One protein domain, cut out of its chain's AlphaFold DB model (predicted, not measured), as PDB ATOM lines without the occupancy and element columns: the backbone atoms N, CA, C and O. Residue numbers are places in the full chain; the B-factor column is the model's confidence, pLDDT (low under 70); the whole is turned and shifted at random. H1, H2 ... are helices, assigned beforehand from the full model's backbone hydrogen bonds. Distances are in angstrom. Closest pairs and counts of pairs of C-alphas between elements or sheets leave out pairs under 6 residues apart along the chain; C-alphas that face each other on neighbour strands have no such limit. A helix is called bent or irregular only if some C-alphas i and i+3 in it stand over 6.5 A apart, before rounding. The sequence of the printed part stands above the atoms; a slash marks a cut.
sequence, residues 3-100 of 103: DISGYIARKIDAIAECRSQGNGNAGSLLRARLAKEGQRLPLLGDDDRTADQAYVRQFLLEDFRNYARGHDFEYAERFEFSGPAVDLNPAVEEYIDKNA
ATOM      1  N   ASP A   3     311.710 294.222 391.054       98.25
ATOM      2  CA  ASP A   3     310.391 294.736 391.440       98.25
ATOM      3  C   ASP A   3     310.146 294.437 392.924       98.25
ATOM      4  O   ASP A   3     310.194 293.287 393.367       98.25
ATOM      5  N   ILE A   4     309.898 295.493 393.695       98.31
ATOM      6  CA  ILE A   4     309.621 295.412 395.131       98.31
ATOM      7  C   ILE A   4     308.226 295.934 395.485       98.31
ATOM      8  O   ILE A   4     307.930 296.138 396.663       98.31
ATOM      9  N   SER A   5     307.353 296.143 394.500       97.94
ATOM     10  CA  SER A   5     306.023 296.732 394.698       97.94
ATOM     11  C   SER A   5     305.200 295.929 395.715       97.94
ATOM     12  O   SER A   5     304.639 296.497 396.653       97.94
ATOM     13  N   GLY A   6     305.245 294.593 395.640       98.12
ATOM     14  CA  GLY A   6     304.606 293.692 396.614       98.12
ATOM     15  C   GLY A   6     305.223 293.692 398.026       98.12
ATOM     16  O   GLY A   6     304.677 293.081 398.948       98.12
ATOM     17  N   TYR A   7     306.352 294.371 398.225       98.12
ATOM     18  CA  TYR A   7     307.101 294.419 399.487       98.12
ATOM     19  C   TYR A   7     307.217 295.832 400.065       98.12
ATOM     20  O   TYR A   7     307.737 295.993 401.173       98.12
ATOM     21  N   ILE A   8     306.699 296.849 399.370       97.94
ATOM     22  CA  ILE A   8     306.937 298.249 399.725       97.94
ATOM     23  C   ILE A   8     306.423 298.606 401.122       97.94
ATOM     24  O   ILE A   8     307.089 299.338 401.846       97.94
ATOM     25  N   ALA A   9     305.294 298.026 401.543       97.69
ATOM     26  CA  ALA A   9     304.747 298.238 402.882       97.69
ATOM     27  C   ALA A   9     305.743 297.817 403.977       97.69
ATOM     28  O   ALA A   9     306.026 298.592 404.883       97.69
ATOM     29  N   ARG A  10     306.366 296.639 403.832       98.25
ATOM     30  CA  ARG A  10     307.366 296.140 404.790       98.25
ATOM     31  C   ARG A  10     308.632 296.992 404.802       98.25
ATOM     32  O   ARG A  10     309.218 297.191 405.860       98.25
ATOM     33  N   LYS A  11     309.051 297.507 403.643       97.50
ATOM     34  CA  LYS A  11     310.199 298.421 403.554       97.50
ATOM     35  C   LYS A  11     309.906 299.756 404.245       97.50
ATOM     36  O   LYS A  11     310.763 300.254 404.967       97.50
ATOM     37  N   ILE A  12     308.702 300.304 404.051       97.38
ATOM     38  CA  ILE A  12     308.244 301.526 404.729       97.38
ATOM     39  C   ILE A  12     308.273 301.330 406.244       97.38
ATOM     40  O   ILE A  12     308.868 302.149 406.940       97.38
ATOM     41  N   ASP A  13     307.695 300.230 406.731       96.88
ATOM     42  CA  ASP A  13     307.686 299.908 408.158       96.88
ATOM     43  C   ASP A  13     309.112 299.796 408.708       96.88
ATOM     44  O   ASP A  13     309.440 300.433 409.703       96.88
ATOM     45  N   ALA A  14     309.996 299.070 408.018       96.62
ATOM     46  CA  ALA A  14     311.382 298.907 408.448       96.62
ATOM     47  C   ALA A  14     312.147 300.240 408.546       96.62
ATOM     48  O   ALA A  14     312.902 300.440 409.494       96.62
ATOM     49  N   ILE A  15     311.952 301.162 407.596       96.19
ATOM     50  CA  ILE A  15     312.593 302.486 407.639       96.19
ATOM     51  C   ILE A  15     311.987 303.348 408.757       96.19
ATOM     52  O   ILE A  15     312.727 304.047 409.446       96.19
ATOM     53  N   ALA A  16     310.669 303.290 408.971       96.19
ATOM     54  CA  ALA A  16     309.997 304.048 410.030       96.19
ATOM     55  C   ALA A  16     310.471 303.640 411.442       96.19
ATOM     56  O   ALA A  16     310.572 304.486 412.334       96.19
ATOM     57  N   GLU A  17     310.837 302.368 411.642       95.62
ATOM     58  CA  GLU A  17     311.406 301.881 412.907       95.62
ATOM     59  C   GLU A  17     312.829 302.394 413.180       95.62
ATOM     60  O   GLU A  17     313.261 302.456 414.335       95.62
ATOM     61  N   CYS A  18     313.559 302.849 412.156       94.75
ATOM     62  CA  CYS A  18     314.849 303.517 412.318       94.75
ATOM     63  C   CYS A  18     314.648 304.947 412.868       94.75
ATOM     64  O   CYS A  18     314.937 305.955 412.234       94.75
ATOM     65  N   ARG A  19     314.120 305.078 414.089       91.44
ATOM     66  CA  ARG A  19     313.757 306.382 414.676       91.44
ATOM     67  C   ARG A  19     314.970 307.249 415.012       91.44
ATOM     68  O   ARG A  19     314.883 308.469 414.964       91.44
ATOM     69  N   SER A  20     316.094 306.632 415.376       85.88
ATOM     70  CA  SER A  20     317.336 307.339 415.719       85.88
ATOM     71  C   SER A  20     318.279 307.540 414.529       85.88
ATOM     72  O   SER A  20     319.274 308.247 414.669       85.88
ATOM     73  N   GLN A  21     318.000 306.920 413.377       76.94
ATOM     74  CA  GLN A  21     318.887 306.871 412.210       76.94
ATOM     75  C   GLN A  21     318.069 306.952 410.919       76.94
ATOM     76  O   GLN A  21     317.095 306.238 410.776       76.94
ATOM     77  N   GLY A  22     318.457 307.757 409.931       72.50
ATOM     78  CA  GLY A  22     317.797 307.692 408.615       72.50
ATOM     79  C   GLY A  22     316.344 308.192 408.577       72.50
ATOM     80  O   GLY A  22     315.578 307.770 407.717       72.50
ATOM     81  N   ASN A  23     315.983 309.129 409.462       91.38
ATOM     82  CA  ASN A  23     314.727 309.893 409.410       91.38
ATOM     83  C   ASN A  23     313.429 309.075 409.578       91.38
ATOM     84  O   ASN A  23     312.375 309.521 409.122       91.38
ATOM     85  N   GLY A  24     313.462 307.930 410.273       93.50
ATOM     86  CA  GLY A  24     312.266 307.108 410.503       93.50
ATOM     87  C   GLY A  24     311.136 307.822 411.257       93.50
ATOM     88  O   GLY A  24     309.971 307.560 410.990       93.50
ATOM     89  N   ASN A  25     311.457 308.785 412.131       96.50
ATOM     90  CA  ASN A  25     310.482 309.608 412.864       96.50
ATOM     91  C   ASN A  25     310.250 311.014 412.261       96.50
ATOM     92  O   ASN A  25     309.741 311.913 412.933       96.50
ATOM     93  N   ALA A  26     310.680 311.266 411.021       97.31
ATOM     94  CA  ALA A  26     310.618 312.613 410.451       97.31
ATOM     95  C   ALA A  26     309.184 313.093 410.172       97.31
ATOM     96  O   ALA A  26     308.931 314.299 410.201       97.31
ATOM     97  N   GLY A  27     308.236 312.177 409.947       97.62
ATOM     98  CA  GLY A  27     306.834 312.518 409.712       97.62
ATOM     99  C   GLY A  27     306.170 313.126 410.943       97.62
ATOM    100  O   GLY A  27     305.593 314.211 410.869       97.62
ATOM    101  N   SER A  28     306.317 312.472 412.091       97.69
ATOM    102  CA  SER A  28     305.829 312.937 413.391       97.69
ATOM    103  C   SER A  28     306.489 314.250 413.820       97.69
ATOM    104  O   SER A  28     305.802 315.186 414.240       97.69
ATOM    105  N   LEU A  29     307.804 314.391 413.621       97.25
ATOM    106  CA  LEU A  29     308.518 315.649 413.872       97.25
ATOM    107  C   LEU A  29     308.019 316.792 412.977       97.25
ATOM    108  O   LEU A  29     307.789 317.905 413.464       97.25
ATOM    109  N   LEU A  30     307.811 316.530 411.682       97.94
ATOM    110  CA  LEU A  30     307.262 317.513 410.750       97.94
ATOM    111  C   LEU A  30     305.833 317.905 411.139       97.94
ATOM    112  O   LEU A  30     305.518 319.095 411.168       97.94
ATOM    113  N   ARG A  31     304.988 316.934 411.497       98.25
ATOM    114  CA  ARG A  31     303.620 317.166 411.978       98.25
ATOM    115  C   ARG A  31     303.610 318.058 413.222       98.25
ATOM    116  O   ARG A  31     302.886 319.051 413.252       98.25
ATOM    117  N   ALA A  32     304.454 317.763 414.210       98.12
ATOM    118  CA  ALA A  32     304.579 318.564 415.426       98.12
ATOM    119  C   ALA A  32     305.079 319.991 415.146       98.12
ATOM    120  O   ALA A  32     304.609 320.942 415.771       98.12
ATOM    121  N   ARG A  33     306.016 320.160 414.201       98.25
ATOM    122  CA  ARG A  33     306.486 321.482 413.765       98.25
ATOM    123  C   ARG A  33     305.361 322.290 413.117       98.25
ATOM    124  O   ARG A  33     305.111 323.409 413.547       98.25
ATOM    125  N   LEU A  34     304.659 321.708 412.145       98.38
ATOM    126  CA  LEU A  34     303.553 322.371 411.448       98.38
ATOM    127  C   LEU A  34     302.435 322.768 412.418       98.38
ATOM    128  O   LEU A  34     301.946 323.891 412.352       98.38
ATOM    129  N   ALA A  35     302.096 321.906 413.380       97.94
ATOM    130  CA  ALA A  35     301.083 322.215 414.386       97.94
ATOM    131  C   ALA A  35     301.444 323.448 415.236       97.94
ATOM    132  O   ALA A  35     300.577 324.277 415.511       97.94
ATOM    133  N   LYS A  36     302.723 323.618 415.607       98.31
ATOM    134  CA  LYS A  36     303.208 324.827 416.306       98.31
ATOM    135  C   LYS A  36     303.092 326.089 415.449       98.31
ATOM    136  O   LYS A  36     302.939 327.178 415.992       98.31
ATOM    137  N   GLU A  37     303.150 325.937 414.131       98.25
ATOM    138  CA  GLU A  37     302.987 327.008 413.144       98.25
ATOM    139  C   GLU A  37     301.508 327.233 412.756       98.25
ATOM    140  O   GLU A  37     301.213 328.057 411.893       98.25
ATOM    141  N   GLY A  38     300.558 326.511 413.371       98.12
ATOM    142  CA  GLY A  38     299.135 326.573 413.013       98.12
ATOM    143  C   GLY A  38     298.816 325.947 411.648       98.12
ATOM    144  O   GLY A  38     297.770 326.228 411.063       98.12
ATOM    145  N   GLN A  39     299.713 325.113 411.128       98.31
ATOM    146  CA  GLN A  39     299.615 324.457 409.830       98.31
ATOM    147  C   GLN A  39     299.395 322.948 409.976       98.31
ATOM    148  O   GLN A  39     299.703 322.334 410.998       98.31
ATOM    149  N   ARG A  40     298.893 322.322 408.908       97.06
ATOM    150  CA  ARG A  40     298.831 320.862 408.779       97.06
ATOM    151  C   ARG A  40     299.125 320.442 407.349       97.06
ATOM    152  O   ARG A  40     298.746 321.141 406.412       97.06
ATOM    153  N   LEU A  41     299.723 319.267 407.192       97.81
ATOM    154  CA  LEU A  41     299.848 318.599 405.903       97.81
ATOM    155  C   LEU A  41     298.959 317.347 405.923       97.81
ATOM    156  O   LEU A  41     299.286 316.424 406.666       97.81
ATOM    157  N   PRO A  42     297.868 317.278 405.131       97.62
ATOM    158  CA  PRO A  42     296.948 316.135 405.154       97.62
ATOM    159  C   PRO A  42     297.619 314.777 404.915       97.62
ATOM    160  O   PRO A  42     297.181 313.775 405.466       97.62
ATOM    161  N   LEU A  43     298.712 314.755 404.143       97.06
ATOM    162  CA  LEU A  43     299.527 313.559 403.908       97.06
ATOM    163  C   LEU A  43     300.000 312.886 405.207       97.06
ATOM    164  O   LEU A  43     300.127 311.669 405.234       97.06
ATOM    165  N   LEU A  44     300.286 313.660 406.258       97.25
ATOM    166  CA  LEU A  44     300.856 313.145 407.508       97.25
ATOM    167  C   LEU A  44     299.803 312.538 408.445       97.25
ATOM    168  O   LEU A  44     300.158 312.116 409.538       97.25
ATOM    169  N   GLY A  45     298.531 312.504 408.045       94.44
ATOM    170  CA  GLY A  45     297.469 311.907 408.847       94.44
ATOM    171  C   GLY A  45     297.293 312.559 410.221       94.44
ATOM    172  O   GLY A  45     297.662 313.717 410.456       94.44
ATOM    173  N   ASP A  46     296.702 311.789 411.131       94.50
ATOM    174  CA  ASP A  46     296.267 312.274 412.440       94.50
ATOM    175  C   ASP A  46     297.117 311.743 413.603       94.50
ATOM    176  O   ASP A  46     297.032 312.295 414.703       94.50
ATOM    177  N   ASP A  47     297.981 310.752 413.372       97.06
ATOM    178  CA  ASP A  47     298.847 310.151 414.388       97.06
ATOM    179  C   ASP A  47     300.302 310.022 413.917       97.06
ATOM    180  O   ASP A  47     300.612 310.021 412.728       97.06
ATOM    181  N   ASP A  48     301.213 309.922 414.881       97.00
ATOM    182  CA  ASP A  48     302.651 309.950 414.620       97.00
ATOM    183  C   ASP A  48     303.133 308.741 413.805       97.00
ATOM    184  O   ASP A  48     304.042 308.881 412.987       97.00
ATOM    185  N   ARG A  49     302.508 307.568 413.971       95.69
ATOM    186  CA  ARG A  49     302.895 306.357 413.238       95.69
ATOM    187  C   ARG A  49     302.506 306.463 411.770       95.69
ATOM    188  O   ARG A  49     303.335 306.178 410.905       95.69
ATOM    189  N   THR A  50     301.275 306.881 411.477       96.75
ATOM    190  CA  THR A  50     300.846 307.076 410.086       96.75
ATOM    191  C   THR A  50     301.600 308.231 409.425       96.75
ATOM    192  O   THR A  50     301.964 308.113 408.253       96.75
ATOM    193  N   ALA A  51     301.946 309.285 410.176       98.06
ATOM    194  CA  ALA A  51     302.798 310.375 409.701       98.06
ATOM    195  C   ALA A  51     304.183 309.883 409.264       98.06
ATOM    196  O   ALA A  51     304.645 310.227 408.175       98.06
ATOM    197  N   ASP A  52     304.842 309.079 410.103       98.00
ATOM    198  CA  ASP A  52     306.172 308.523 409.844       98.00
ATOM    199  C   ASP A  52     306.156 307.632 408.583       98.00
ATOM    200  O   ASP A  52     306.936 307.848 407.653       98.00
ATOM    201  N   GLN A  53     305.195 306.707 408.473       97.38
ATOM    202  CA  GLN A  53     305.037 305.846 407.290       97.38
ATOM    203  C   GLN A  53     304.749 306.651 406.009       97.38
ATOM    204  O   GLN A  53     305.314 306.366 404.945       97.38
ATOM    205  N   ALA A  54     303.880 307.664 406.090       97.56
ATOM    206  CA  ALA A  54     303.557 308.531 404.960       97.56
ATOM    207  C   ALA A  54     304.768 309.358 404.515       97.56
ATOM    208  O   ALA A  54     305.017 309.496 403.315       97.56
ATOM    209  N   TYR A  55     305.556 309.854 405.472       97.75
ATOM    210  CA  TYR A  55     306.789 310.580 405.197       97.75
ATOM    211  C   TYR A  55     307.797 309.701 404.455       97.75
ATOM    212  O   TYR A  55     308.312 310.107 403.413       97.75
ATOM    213  N   VAL A  56     308.035 308.478 404.940       97.44
ATOM    214  CA  VAL A  56     308.927 307.513 404.280       97.44
ATOM    215  C   VAL A  56     308.462 307.261 402.847       97.44
ATOM    216  O   VAL A  56     309.242 307.425 401.906       97.44
ATOM    217  N   ARG A  57     307.177 306.926 402.659       96.94
ATOM    218  CA  ARG A  57     306.611 306.664 401.329       96.94
ATOM    219  C   ARG A  57     306.797 307.850 400.389       96.94
ATOM    220  O   ARG A  57     307.187 307.650 399.238       96.94
ATOM    221  N   GLN A  58     306.502 309.061 400.850       96.56
ATOM    222  CA  GLN A  58     306.523 310.242 400.000       96.56
ATOM    223  C   GLN A  58     307.950 310.686 399.677       96.56
ATOM    224  O   GLN A  58     308.260 310.897 398.505       96.56
ATOM    225  N   PHE A  59     308.809 310.805 400.690       95.88
ATOM    226  CA  PHE A  59     310.066 311.547 400.590       95.88
ATOM    227  C   PHE A  59     311.319 310.670 400.583       95.88
ATOM    228  O   PHE A  59     312.341 311.108 400.069       95.88
ATOM    229  N   LEU A  60     311.273 309.450 401.129       95.88
ATOM    230  CA  LEU A  60     312.459 308.581 401.204       95.88
ATOM    231  C   LEU A  60     312.497 307.498 400.122       95.88
ATOM    232  O   LEU A  60     313.532 306.870 399.921       95.88
ATOM    233  N   LEU A  61     311.387 307.274 399.415       96.31
ATOM    234  CA  LEU A  61     311.274 306.232 398.388       96.31
ATOM    235  C   LEU A  61     311.210 306.779 396.954       96.31
ATOM    236  O   LEU A  61     310.736 306.089 396.051       96.31
ATOM    237  N   GLU A  62     311.669 308.013 396.731       96.12
ATOM    238  CA  GLU A  62     311.659 308.635 395.402       96.12
ATOM    239  C   GLU A  62     312.505 307.853 394.392       96.12
ATOM    240  O   GLU A  62     312.006 307.512 393.320       96.12
ATOM    241  N   ASP A  63     313.733 307.482 394.753       96.69
ATOM    242  CA  ASP A  63     314.616 306.738 393.851       96.69
ATOM    243  C   ASP A  63     314.041 305.378 393.455       96.69
ATOM    244  O   ASP A  63     314.144 304.977 392.300       96.69
ATOM    245  N   PHE A  64     313.341 304.706 394.369       97.94
ATOM    246  CA  PHE A  64     312.693 303.425 394.088       97.94
ATOM    247  C   PHE A  64     311.588 303.556 393.034       97.94
ATOM    248  O   PHE A  64     311.448 302.682 392.179       97.94
ATOM    249  N   ARG A  65     310.838 304.667 393.047       97.12
ATOM    250  CA  ARG A  65     309.890 304.995 391.970       97.12
ATOM    251  C   ARG A  65     310.613 305.379 390.685       97.12
ATOM    252  O   ARG A  65     310.180 305.013 389.598       97.12
ATOM    253  N   ASN A  66     311.723 306.106 390.790       97.25
ATOM    254  CA  ASN A  66     312.513 306.515 389.630       97.25
ATOM    255  C   ASN A  66     313.083 305.308 388.881       97.25
ATOM    256  O   ASN A  66     313.016 305.277 387.655       97.25
ATOM    257  N   TYR A  67     313.560 304.295 389.604       97.56
ATOM    258  CA  TYR A  67     314.019 303.026 389.040       97.56
ATOM    259  C   TYR A  67     312.905 302.230 388.353       97.56
ATOM    260  O   TYR A  67     313.183 301.448 387.451       97.56
ATOM    261  N   ALA A  68     311.650 302.438 388.742       97.00
ATOM    262  CA  ALA A  68     310.506 301.775 388.132       97.00
ATOM    263  C   ALA A  68     309.949 302.502 386.893       97.00
ATOM    264  O   ALA A  68     309.115 301.950 386.178       97.00
ATOM    265  N   ARG A  69     310.400 303.732 386.593       96.31
ATOM    266  CA  ARG A  69     309.889 304.497 385.443       96.31
ATOM    267  C   ARG A  69     310.101 303.729 384.135       96.31
ATOM    268  O   ARG A  69     311.222 303.367 383.797       96.31
ATOM    269  N   GLY A  70     309.020 303.557 383.373       96.25
ATOM    270  CA  GLY A  70     309.030 302.830 382.099       96.25
ATOM    271  C   GLY A  70     308.763 301.327 382.221       96.25
ATOM    272  O   GLY A  70     308.742 300.647 381.199       96.25
ATOM    273  N   HIS A  71     308.529 300.824 383.434       96.38
ATOM    274  CA  HIS A  71     308.107 299.451 383.700       96.38
ATOM    275  C   HIS A  71     306.629 299.382 384.127       96.38
ATOM    276  O   HIS A  71     305.975 300.407 384.319       96.38
ATOM    277  N   ASP A  72     306.100 298.166 384.259       96.88
ATOM    278  CA  ASP A  72     304.724 297.855 384.672       96.88
ATOM    279  C   ASP A  72     304.550 297.694 386.197       96.88
ATOM    280  O   ASP A  72     303.485 297.299 386.667       96.88
ATOM    281  N   PHE A  73     305.575 298.051 386.975       96.94
ATOM    282  CA  PHE A  73     305.581 298.052 388.439       96.94
ATOM    283  C   PHE A  73     305.868 299.452 389.007       96.94
ATOM    284  O   PHE A  73     306.400 300.318 388.319       96.94
ATOM    285  N   GLU A  74     305.496 299.696 390.269       97.56
ATOM    286  CA  GLU A  74     305.551 301.034 390.890       97.56
ATOM    287  C   GLU A  74     306.893 301.319 391.581       97.56
ATOM    288  O   GLU A  74     307.345 302.465 391.631       97.56
ATOM    289  N   TYR A  75     307.547 300.282 392.110       98.44
ATOM    290  CA  TYR A  75     308.792 300.410 392.862       98.44
ATOM    291  C   TYR A  75     309.817 299.366 392.427       98.44
ATOM    292  O   TYR A  75     309.529 298.171 392.401       98.44
ATOM    293  N   ALA A  76     311.048 299.811 392.188       98.19
ATOM    294  CA  ALA A  76     312.184 298.940 391.923       98.19
ATOM    295  C   ALA A  76     313.349 299.232 392.866       98.19
ATOM    296  O   ALA A  76     313.638 300.380 393.194       98.19
ATOM    297  N   GLU A  77     314.063 298.182 393.255       97.62
ATOM    298  CA  GLU A  77     315.350 298.285 393.936       97.62
ATOM    299  C   GLU A  77     316.479 297.994 392.943       97.62
ATOM    300  O   GLU A  77     316.468 296.997 392.205       97.62
ATOM    301  N   ARG A  78     317.450 298.905 392.872       95.19
ATOM    302  CA  ARG A  78     318.618 298.767 392.005       95.19
ATOM    303  C   ARG A  78     319.751 298.107 392.783       95.19
ATOM    304  O   ARG A  78     320.061 298.502 393.897       95.19
ATOM    305  N   PHE A  79     320.390 297.138 392.139       92.56
ATOM    306  CA  PHE A  79     321.599 296.487 392.622       92.56
ATOM    307  C   PHE A  79     322.711 296.748 391.619       92.56
ATOM    308  O   PHE A  79     322.466 296.749 390.410       92.56
ATOM    309  N   GLU A  80     323.917 296.960 392.125       88.81
ATOM    310  CA  GLU A  80     325.119 297.060 391.310       88.81
ATOM    311  C   GLU A  80     325.951 295.804 391.527       88.81
ATOM    312  O   GLU A  80     326.216 295.406 392.661       88.81
ATOM    313  N   PHE A  81     326.323 295.154 390.429       84.12
ATOM    314  CA  PHE A  81     327.215 294.009 390.452       84.12
ATOM    315  C   PHE A  81     328.596 294.469 389.999       84.12
ATOM    316  O   PHE A  81     328.759 294.937 388.874       84.12
ATOM    317  N   SER A  82     329.577 294.332 390.888       81.06
ATOM    318  CA  SER A  82     330.990 294.514 390.571       81.06
ATOM    319  C   SER A  82     331.674 293.159 390.706       81.06
ATOM    320  O   SER A  82     331.868 292.657 391.812       81.06
ATOM    321  N   GLY A  83     331.972 292.529 389.572       73.75
ATOM    322  CA  GLY A  83     332.566 291.199 389.503       73.75
ATOM    323  C   GLY A  83     333.006 290.856 388.079       73.75
ATOM    324  O   GLY A  83     332.716 291.621 387.154       73.75
ATOM    325  N   PRO A  84     333.734 289.738 387.888       69.44
ATOM    326  CA  PRO A  84     334.098 289.270 386.553       69.44
ATOM    327  C   PRO A  84     332.836 289.044 385.709       69.44
ATOM    328  O   PRO A  84     331.760 288.787 386.254       69.44
ATOM    329  N   ALA A  85     332.965 289.176 384.384       67.12
ATOM    330  CA  ALA A  85     331.853 288.976 383.460       67.12
ATOM    331  C   ALA A  85     331.139 287.647 383.757       67.12
ATOM    332  O   ALA A  85     331.788 286.621 383.958       67.12
ATOM    333  N   VAL A  86     329.803 287.693 383.793       63.09
ATOM    334  CA  VAL A  86     328.921 286.591 384.225       63.09
ATOM    335  C   VAL A  86     329.168 285.301 383.430       63.09
ATOM    336  O   VAL A  86     328.951 284.207 383.941       63.09
ATOM    337  N   ASP A  87     329.699 285.432 382.215       62.97
ATOM    338  CA  ASP A  87     329.830 284.338 381.258       62.97
ATOM    339  C   ASP A  87     331.147 283.558 381.366       62.97
ATOM    340  O   ASP A  87     331.335 282.578 380.655       62.97
ATOM    341  N   LEU A  88     332.073 283.957 382.245       62.84
ATOM    342  CA  LEU A  88     333.341 283.250 382.424       62.84
ATOM    343  C   LEU A  88     333.703 283.219 383.906       62.84
ATOM    344  O   LEU A  88     334.429 284.077 384.403       62.84
ATOM    345  N   ASN A  89     333.218 282.197 384.611       76.88
ATOM    346  CA  ASN A  89     333.871 281.743 385.832       76.88
ATOM    347  C   ASN A  89     334.815 280.591 385.453       76.88
ATOM    348  O   ASN A  89     334.339 279.465 385.305       76.88
ATOM    349  N   PRO A  90     336.133 280.827 385.298       80.25
ATOM    350  CA  PRO A  90     337.071 279.793 384.853       80.25
ATOM    351  C   PRO A  90     337.087 278.558 385.759       80.25
ATOM    352  O   PRO A  90     337.399 277.465 385.298       80.25
ATOM    353  N   ALA A  91     336.699 278.710 387.031       86.19
ATOM    354  CA  ALA A  91     336.595 277.595 387.963       86.19
ATOM    355  C   ALA A  91     335.476 276.608 387.591       86.19
ATOM    356  O   ALA A  91     335.563 275.439 387.953       86.19
ATOM    357  N   VAL A  92     334.429 277.054 386.884       87.44
ATOM    358  CA  VAL A  92     333.353 276.173 386.401       87.44
ATOM    359  C   VAL A  92     333.876 275.273 385.287       87.44
ATOM    360  O   VAL A  92     333.715 274.060 385.384       87.44
ATOM    361  N   GLU A  93     334.560 275.841 384.291       89.19
ATOM    362  CA  GLU A  93     335.180 275.068 383.205       89.19
ATOM    363  C   GLU A  93     336.224 274.085 383.752       89.19
ATOM    364  O   GLU A  93     336.171 272.893 383.461       89.19
ATOM    365  N   GLU A  94     337.098 274.538 384.658       91.94
ATOM    366  CA  GLU A  94     338.077 273.666 385.317       91.94
ATOM    367  C   GLU A  94     337.405 272.515 386.087       91.94
ATOM    368  O   GLU A  94     337.904 271.385 386.116       91.94
ATOM    369  N   TYR A  95     336.271 272.787 386.734       93.69
ATOM    370  CA  TYR A  95     335.524 271.769 387.456       93.69
ATOM    371  C   TYR A  95     334.862 270.767 386.504       93.69
ATOM    372  O   TYR A  95     334.882 269.569 386.792       93.69
ATOM    373  N   ILE A  96     334.315 271.220 385.373       94.12
ATOM    374  CA  ILE A  96     333.751 270.347 384.335       94.12
ATOM    375  C   ILE A  96     334.845 269.430 383.782       94.12
ATOM    376  O   ILE A  96     334.669 268.212 383.808       94.12
ATOM    377  N   ASP A  97     335.995 269.983 383.392       94.50
ATOM    378  CA  ASP A  97     337.124 269.221 382.843       94.50
ATOM    379  C   ASP A  97     337.599 268.109 383.786       94.50
ATOM    380  O   ASP A  97     337.954 267.012 383.354       94.50
ATOM    381  N   LYS A  98     337.597 268.381 385.095       96.62
ATOM    382  CA  LYS A  98     338.050 267.423 386.111       96.62
ATOM    383  C   LYS A  98     337.022 266.351 386.459       96.62
ATOM    384  O   LYS A  98     337.424 265.267 386.876       96.62
ATOM    385  N   ASN A  99     335.727 266.655 386.374       97.00
ATOM    386  CA  ASN A  99     334.692 265.841 387.020       97.00
ATOM    387  C   ASN A  99     333.625 265.295 386.063       97.00
ATOM    388  O   ASN A  99     332.869 264.404 386.458       97.00
ATOM    389  N   ALA A 100     333.521 265.800 384.833       95.44
ATOM    390  CA  ALA A 100     332.511 265.331 383.894       95.44
ATOM    391  C   ALA A 100     332.777 263.878 383.467       95.44
ATOM    392  O   ALA A 100     333.892 263.497 383.112       95.44
TER     393      ALA A 100
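This is residues 3 to 100 of the 103 residues of an uncharacterized protein of Acidobacteria bacterium (UniProt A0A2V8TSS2). A small helical body, in which H1 and H2 pack on H3 and H4 follows H3, sends out a long arm, residues 79 to 100, that ends in H5 and makes much of the length. The printed part has 98 residues with five named helices, H1 to H5 in chain order, and no named strand: all helix. The whole is extended, with a radius of gyration of the C-alphas of 21.4 A and spans of 75 by 32 by 20 A.

H1, residues 5 to 17, starts at C-alpha 5 (306.023, 296.732, 394.698) and measures 19.7 A; it is irregular, C-alphas 6 and 9 being 7.7 A apart. H3, residues 48 to 60, measures 16.7 A. H2 is residues 26 to 36, 15.4 A; H4 62 to 68, 10.1 A; H5 90 to 99, 14.3 A, ending at C-alpha 99 (334.692, 265.841, 387.020).

Residues 12 to 16 of H1 touch residues 52 to 57 of H3, closest C-alphas Ala 16 and Asp 52, 5.9 A, at a steep tilt of 60 degrees, opposite ways. H2 touches H3, closest C-alphas Gly 27 and Asp 52, 4.1 A, at a steep tilt of 66 degrees, opposite ways. H3 and H4 meet only through their tight link. H5 is apart from H1, H2, H3 and H4. Every O i to N i+4 pair is within hydrogen-bond range in H2, H3, H4 and H5; in H1, 7 of 9.

The farthest C-alphas, Gly 38 and Lys 98, are 75.7 A apart. The printed part has no cut. The links H2 to H3 and H4 to H5 are long. Residues 84 to 88 have pLDDT under 70.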